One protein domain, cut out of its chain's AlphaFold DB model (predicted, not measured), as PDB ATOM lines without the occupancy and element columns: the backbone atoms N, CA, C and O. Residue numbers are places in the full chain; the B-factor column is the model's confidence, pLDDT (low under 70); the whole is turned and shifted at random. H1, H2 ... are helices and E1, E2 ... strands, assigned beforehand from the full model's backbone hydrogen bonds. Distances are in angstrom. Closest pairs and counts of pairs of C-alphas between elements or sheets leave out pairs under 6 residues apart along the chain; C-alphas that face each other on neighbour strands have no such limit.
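AT A GLANCE: This is residues 2 to 51 of the 134 residues of an uncharacterized protein of Dibothriocephalus latus (UniProt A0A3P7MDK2). What is seen first? A small three-stranded sheet, E1, E2 and E3, forms one side of a flat, open shape; the short helix H1 sits beyond its edge strand E1, and the long link of residues 9 to 20 swings out and back in a wide arc to the short helix H2, near the sheet. What is it made of? The printed part has 50 residues, with two named helices and then three named strands in the order H1, H2, E1, E2, E3; the sheet's order is E1, E2, E3, antiparallel throughout, and the class is mixed, helices and strands. How spread out is it? It is only just loose, close to compact, with a radius of gyration of the C-alphas of 11.8 A and spans of 31 by 27 by 10 A.

HOW THE PARTS SIT: How do the strands pair? E1, residues 27 to 33, E2, residues 36 to 43, and E3, residues 46 to 50, form a meander, each strand the antiparallel neighbour of the one before. The hairpin of E1 and E2, at 156 degrees between directions, has N 28 and O 40 at 2.7 A and N 38 and O 30 at 2.8 A, within hydrogen-bond range. The hairpin of E2 and E3, at 158 degrees, has N 41 and O 48 at 2.8 A; the edge strands E1 and E3 are apart. Where are the helices? H1, residues 2 to 8, is on the sheet but only grazes it with residues 2 to 7; the closest C-alphas of H1 and E1 are those of Leu 4 and Val 30, 6.3 A apart. H2, residues 21 to 24, is on the sheet but only grazes it with residues 22 to 24; the closest C-alphas of H2 and E1 are those of Pro 22 and Ile 28, 7.0 A apart. H1 and H2 are only just apart, at 8.1 A. What do the helix backbones show? Each O i to N i+4 pair in H1 is within hydrogen-bond range; H2 is too short for such a pair.

IN THESE COORDINATES: How long are the strands? From first to last C-alpha, E2 measures 22.1 A, E1 18.7 A and E3 12.3 A. Where are the anchors? H1 begins with C-alpha 2 at (41.154, -35.136, 38.619) and is 9.9 A long. E1 begins with C-alpha 27 at (36.225, -34.269, 54.020), and E3 ends with C-alpha 50 at (45.953, -33.743, 57.524). How long is H2? It measures 5.5 A.

THE WHOLE: How large is it, and is it cut? The two C-alphas farthest apart, those of Gly 11 and Gly 44, are 32.2 A apart, and the printed part, residues 2 to 51, has no cut. Which link is long? The link from H1 to H2, with 12 residues, is long; those from H2 to E1, E1 to E2 and E2 to E3 are tight. Where is confidence low? The mean pLDDT of the printed part is 77.9, and residues 36, 43 and 46 to 50 are under 70.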
ATOM      1  N   ALA A   2      41.257 -34.265  39.810       79.44
ATOM      2  CA  ALA A   2      41.154 -35.136  38.619       79.44
ATOM      3  C   ALA A   2      41.136 -36.639  38.954       79.44
ATOM      4  O   ALA A   2      40.261 -37.359  38.494       79.44
ATOM      5  N   GLN A   3      42.054 -37.093  39.813       78.44
ATOM      6  CA  GLN A   3      42.131 -38.499  40.213       78.44
ATOM      7  C   GLN A   3      40.857 -39.002  40.913       78.44
ATOM      8  O   GLN A   3      40.416 -40.114  40.649       78.44
ATOM      9  N   LEU A   4      40.243 -38.183  41.772       79.88
ATOM     10  CA  LEU A   4      38.986 -38.518  42.450       79.88
ATOM     11  C   LEU A   4      37.840 -38.677  41.450       79.88
ATOM     12  O   LEU A   4      37.086 -39.642  41.517       79.88
ATOM     13  N   LEU A   5      37.746 -37.749  40.499       83.06
ATOM     14  CA  LEU A   5      36.713 -37.765  39.466       83.06
ATOM     15  C   LEU A   5      36.895 -38.940  38.506       83.06
ATOM     16  O   LEU A   5      35.913 -39.556  38.114       83.06
ATOM     17  N   LEU A   6      38.139 -39.303  38.186       85.44
ATOM     18  CA  LEU A   6      38.442 -40.498  37.401       85.44
ATOM     19  C   LEU A   6      38.048 -41.775  38.143       85.44
ATOM     20  O   LEU A   6      37.464 -42.662  37.534       85.44
ATOM     21  N   VAL A   7      38.324 -41.880  39.446       81.50
ATOM     22  CA  VAL A   7      37.901 -43.044  40.241       81.50
ATOM     23  C   VAL A   7      36.373 -43.136  40.293       81.50
ATOM     24  O   VAL A   7      35.821 -44.198  40.020       81.50
ATOM     25  N   ALA A   8      35.685 -42.025  40.571       80.19
ATOM     26  CA  ALA A   8      34.223 -41.982  40.615       80.19
ATOM     27  C   ALA A   8      33.578 -42.250  39.241       80.19
ATOM     28  O   ALA A   8      32.536 -42.896  39.156       80.19
ATOM     29  N   GLY A   9      34.208 -41.776  38.166       83.00
ATOM     30  CA  GLY A   9      33.747 -41.908  36.786       83.00
ATOM     31  C   GLY A   9      34.310 -43.116  36.033       83.00
ATOM     32  O   GLY A   9      34.250 -43.144  34.805       83.00
ATOM     33  N   ASN A  10      34.876 -44.104  36.738       84.50
ATOM     34  CA  ASN A  10      35.438 -45.333  36.163       84.50
ATOM     35  C   ASN A  10      36.434 -45.085  35.007       84.50
ATOM     36  O   ASN A  10      36.349 -45.677  33.931       84.50
ATOM     37  N   GLY A  11      37.369 -44.162  35.226       85.88
ATOM     38  CA  GLY A  11      38.402 -43.766  34.272       85.88
ATOM     39  C   GLY A  11      37.988 -42.663  33.297       85.88
ATOM     40  O   GLY A  11      38.801 -42.288  32.456       85.88
ATOM     41  N   ASN A  12      36.773 -42.117  33.405       89.00
ATOM     42  CA  ASN A  12      36.301 -41.035  32.545       89.00
ATOM     43  C   ASN A  12      35.780 -39.840  33.358       89.00
ATOM     44  O   ASN A  12      35.140 -40.021  34.389       89.00
ATOM     45  N   ILE A  13      36.018 -38.617  32.877       86.81
ATOM     46  CA  ILE A  13      35.456 -37.391  33.464       86.81
ATOM     47  C   ILE A  13      34.423 -36.834  32.477       86.81
ATOM     48  O   ILE A  13      34.809 -36.365  31.406       86.81
ATOM     49  N   PRO A  14      33.117 -36.878  32.794       85.75
ATOM     50  CA  PRO A  14      32.082 -36.283  31.953       85.75
ATOM     51  C   PRO A  14      32.325 -34.791  31.681       85.75
ATOM     52  O   PRO A  14      32.748 -34.052  32.570       85.75
ATOM     53  N   ASN A  15      31.981 -34.317  30.481       83.00
ATOM     54  CA  ASN A  15      32.195 -32.917  30.078       83.00
ATOM     55  C   ASN A  15      31.409 -31.889  30.915       83.00
ATOM     56  O   ASN A  15      31.726 -30.704  30.879       83.00
ATOM     57  N   ASN A  16      30.382 -32.321  31.649       85.44
ATOM     58  CA  ASN A  16      29.567 -31.496  32.543       85.44
ATOM     59  C   ASN A  16      29.932 -31.674  34.029       85.44
ATOM     60  O   ASN A  16      29.135 -31.322  34.896       85.44
ATOM     61  N   THR A  17      31.100 -32.247  34.327       83.75
ATOM     62  CA  THR A  17      31.556 -32.446  35.708       83.75
ATOM     63  C   THR A  17      32.106 -31.144  36.267       83.75
ATOM     64  O   THR A  17      33.031 -30.566  35.694       83.75
ATOM     65  N   ASP A  18      31.595 -30.711  37.417       85.00
ATOM     66  CA  ASP A  18      32.267 -29.677  38.195       85.00
ATOM     67  C   ASP A  18      33.529 -30.274  38.828       85.00
ATOM     68  O   ASP A  18      33.489 -31.143  39.702       85.00
ATOM     69  N   PHE A  19      34.677 -29.800  38.350       82.31
ATOM     70  CA  PHE A  19      35.979 -30.312  38.749       82.31
ATOM     71  C   PHE A  19      36.294 -30.081  40.236       82.31
ATOM     72  O   PHE A  19      37.102 -30.808  40.826       82.31
ATOM     73  N   PHE A  20      35.667 -29.071  40.840       81.56
ATOM     74  CA  PHE A  20      35.898 -28.671  42.222       81.56
ATOM     75  C   PHE A  20      34.790 -29.123  43.167       81.56
ATOM     76  O   PHE A  20      34.986 -29.015  44.373       81.56
ATOM     77  N   GLN A  21      33.695 -29.704  42.663       81.81
ATOM     78  CA  GLN A  21      32.582 -30.189  43.485       81.81
ATOM     79  C   GLN A  21      33.026 -31.047  44.684       81.81
ATOM     80  O   GLN A  21      32.510 -30.810  45.772       81.81
ATOM     81  N   PRO A  22      34.001 -31.978  44.579       78.81
ATOM     82  CA  PRO A  22      34.412 -32.738  45.758       78.81
ATOM     83  C   PRO A  22      35.051 -31.883  46.872       78.81
ATOM     84  O   PRO A  22      35.071 -32.323  48.008       78.81
ATOM     85  N   LEU A  23      35.535 -30.660  46.607       74.38
ATOM     86  CA  LEU A  23      36.008 -29.748  47.664       74.38
ATOM     87  C   LEU A  23      34.863 -29.147  48.492       74.38
ATOM     88  O   LEU A  23      35.124 -28.600  49.557       74.38
ATOM     89  N   ALA A  24      33.616 -29.233  48.019       79.00
ATOM     90  CA  ALA A  24      32.451 -28.820  48.797       79.00
ATOM     91  C   ALA A  24      32.094 -29.833  49.898       79.00
ATOM     92  O   ALA A  24      31.327 -29.508  50.804       79.00
ATOM     93  N   GLU A  25      32.635 -31.054  49.831       80.81
ATOM     94  CA  GLU A  25      32.440 -32.052  50.873       80.81
ATOM     95  C   GLU A  25      33.256 -31.696  52.127       80.81
ATOM     96  O   GLU A  25      34.390 -31.220  52.013       80.81
ATOM     97  N   PRO A  26      32.740 -31.981  53.338       78.31
ATOM     98  CA  PRO A  26      33.449 -31.679  54.579       78.31
ATOM     99  C   PRO A  26      34.829 -32.331  54.647       78.31
ATOM    100  O   PRO A  26      35.763 -31.733  55.171       78.31
ATOM    101  N   PHE A  27      34.964 -33.547  54.112       80.75
ATOM    102  CA  PHE A  27      36.225 -34.269  54.020       80.75
ATOM    103  C   PHE A  27      36.252 -35.162  52.773       80.75
ATOM    104  O   PHE A  27      35.287 -35.867  52.485       80.75
ATOM    105  N   ILE A  28      37.387 -35.194  52.078       82.94
ATOM    106  CA  ILE A  28      37.674 -36.052  50.928       82.94
ATOM    107  C   ILE A  28      39.008 -36.775  51.095       82.94
ATOM    108  O   ILE A  28      39.996 -36.209  51.563       82.94
ATOM    109  N   LEU A  29      39.050 -38.029  50.649       81.88
ATOM    110  CA  LEU A  29      40.270 -38.828  50.564       81.88
ATOM    111  C   LEU A  29      40.785 -38.827  49.127       81.88
ATOM    112  O   LEU A  29      40.176 -39.416  48.241       81.88
ATOM    113  N   VAL A  30      41.919 -38.182  48.888       80.12
ATOM    114  CA  VAL A  30      42.566 -38.125  47.579       80.12
ATOM    115  C   VAL A  30      43.633 -39.221  47.506       80.12
ATOM    116  O   VAL A  30      44.642 -39.113  48.198       80.12
ATOM    117  N   PRO A  31      43.473 -40.261  46.673       77.06
ATOM    118  CA  PRO A  31      44.530 -41.249  46.477       77.06
ATOM    119  C   PRO A  31      45.722 -40.606  45.751       77.06
ATOM    120  O   PRO A  31      45.541 -39.969  44.710       77.06
ATOM    121  N   THR A  32      46.932 -40.759  46.297       71.88
ATOM    122  CA  THR A  32      48.162 -40.127  45.771       71.88
ATOM    123  C   THR A  32      49.210 -41.140  45.324       71.88
ATOM    124  O   THR A  32      49.797 -40.980  44.256       71.88
ATOM    125  N   LEU A  33      49.414 -42.205  46.099       73.62
ATOM    126  CA  LEU A  33      50.279 -43.341  45.772       73.62
ATOM    127  C   LEU A  33      49.528 -44.649  46.076       73.62
ATOM    128  O   LEU A  33      48.541 -44.628  46.814       73.62
ATOM    129  N   PRO A  34      49.957 -45.803  45.537       74.50
ATOM    130  CA  PRO A  34      49.351 -47.089  45.876       74.50
ATOM    131  C   PRO A  34      49.307 -47.308  47.395       74.50
ATOM    132  O   PRO A  34      50.337 -47.298  48.060       74.50
ATOM    133  N   GLY A  35      48.102 -47.472  47.944       72.00
ATOM    134  CA  GLY A  35      47.884 -47.645  49.385       72.00
ATOM    135  C   GLY A  35      47.964 -46.365  50.227       72.00
ATOM    136  O   GLY A  35      47.769 -46.447  51.435       72.00
ATOM    137  N   ILE A  36      48.201 -45.194  49.625       67.31
ATOM    138  CA  ILE A  36      48.300 -43.908  50.329       67.31
ATOM    139  C   ILE A  36      47.199 -42.966  49.834       67.31
ATOM    140  O   ILE A  36      47.077 -42.685  48.639       67.31
ATOM    141  N   SER A  37      46.395 -42.467  50.772       73.31
ATOM    142  CA  SER A  37      45.357 -41.467  50.522       73.31
ATOM    143  C   SER A  37      45.520 -40.283  51.462       73.31
ATOM    144  O   SER A  37      45.875 -40.436  52.626       73.31
ATOM    145  N   PHE A  38      45.271 -39.101  50.926       75.56
ATOM    146  CA  PHE A  38      45.446 -37.813  51.576       75.56
ATOM    147  C   PHE A  38      44.084 -37.250  51.975       75.56
ATOM    148  O   PHE A  38      43.185 -37.195  51.138       75.56
ATOM    149  N   LEU A  39      43.916 -36.861  53.239       77.69
ATOM    150  CA  LEU A  39      42.660 -36.307  53.738       77.69
ATOM    151  C   LEU A  39      42.673 -34.782  53.593       77.69
ATOM    152  O   LEU A  39      43.428 -34.086  54.276       77.69
ATOM    153  N   PHE A  40      41.792 -34.269  52.745       78.69
ATOM    154  CA  PHE A  40      41.510 -32.842  52.612       78.69
ATOM    155  C   PHE A  40      40.109 -32.564  53.127       78.69
ATOM    156  O   PHE A  40      39.230 -33.404  52.984       78.69
ATOM    157  N   GLY A  41      39.867 -31.399  53.702       77.38
ATOM    158  CA  GLY A  41      38.533 -31.055  54.152       77.38
ATOM    159  C   GLY A  41      38.439 -29.658  54.717       77.38
ATOM    160  O   GLY A  41      39.367 -28.855  54.621       77.38
ATOM    161  N   HIS A  42      37.300 -29.400  55.335       71.75
ATOM    162  CA  HIS A  42      36.987 -28.160  56.005       71.75
ATOM    163  C   HIS A  42      36.657 -28.431  57.471       71.75
ATOM    164  O   HIS A  42      35.866 -29.312  57.807       71.75
ATOM    165  N   TRP A  43      37.247 -27.634  58.359       68.62
ATOM    166  CA  TRP A  43      36.813 -27.518  59.747       68.62
ATOM    167  C   TRP A  43      36.291 -26.097  59.952       68.62
ATOM    168  O   TRP A  43      37.063 -25.163  60.182       68.62
ATOM    169  N   GLY A  44      34.973 -25.918  59.845       74.25
ATOM    170  CA  GLY A  44      34.369 -24.583  59.773       74.25
ATOM    171  C   GLY A  44      34.823 -23.847  58.507       74.25
ATOM    172  O   GLY A  44      34.830 -24.429  57.428       74.25
ATOM    173  N   GLU A  45      35.261 -22.595  58.648       72.69
ATOM    174  CA  GLU A  45      35.774 -21.767  57.538       72.69
ATOM    175  C   GLU A  45      37.222 -22.107  57.129       72.69
ATOM    176  O   GLU A  45      37.782 -21.509  56.209       72.69
ATOM    177  N   HIS A  46      37.872 -23.049  57.817       63.84
ATOM    178  CA  HIS A  46      39.277 -23.367  57.586       63.84
ATOM    179  C   HIS A  46      39.433 -24.587  56.689       63.84
ATOM    180  O   HIS A  46      38.892 -25.652  56.981       63.84
ATOM    181  N   LEU A  47      40.239 -24.442  55.635       66.94
ATOM    182  CA  LEU A  47      40.754 -25.581  54.887       66.94
ATOM    183  C   LEU A  47      41.729 -26.349  55.785       66.94
ATOM    184  O   LEU A  47      42.694 -25.784  56.302       66.94
ATOM    185  N   VAL A  48      41.485 -27.640  55.946       69.75
ATOM    186  CA  VAL A  48      42.321 -28.542  56.722       69.75
ATOM    187  C   VAL A  48      42.821 -29.646  55.810       69.75
ATOM    188  O   VAL A  48      42.070 -30.256  55.054       69.75
ATOM    189  N   SER A  49      44.118 -29.912  55.880       66.38
ATOM    190  CA  SER A  49      44.726 -31.022  55.165       66.38
ATOM    191  C   SER A  49      45.632 -31.748  56.148       66.38
ATOM    192  O   SER A  49      46.652 -31.200  56.573       66.38
ATOM    193  N   TYR A  50      45.211 -32.940  56.563       68.12
ATOM    194  CA  TYR A  50      45.953 -33.743  57.524       68.12
ATOM    195  C   TYR A  50      46.715 -34.826  56.777       68.12
ATOM    196  O   TYR A  50      46.125 -35.693  56.136       68.12
ATOM    197  N   HIS A  51      48.035 -34.764  56.884       71.94
ATOM    198  CA  HIS A  51      48.939 -35.705  56.248       71.94
ATOM    199  C   HIS A  51      50.019 -36.096  57.236       71.94
ATOM    200  O   HIS A  51      50.486 -35.257  58.008       71.94
TER     201      HIS A  51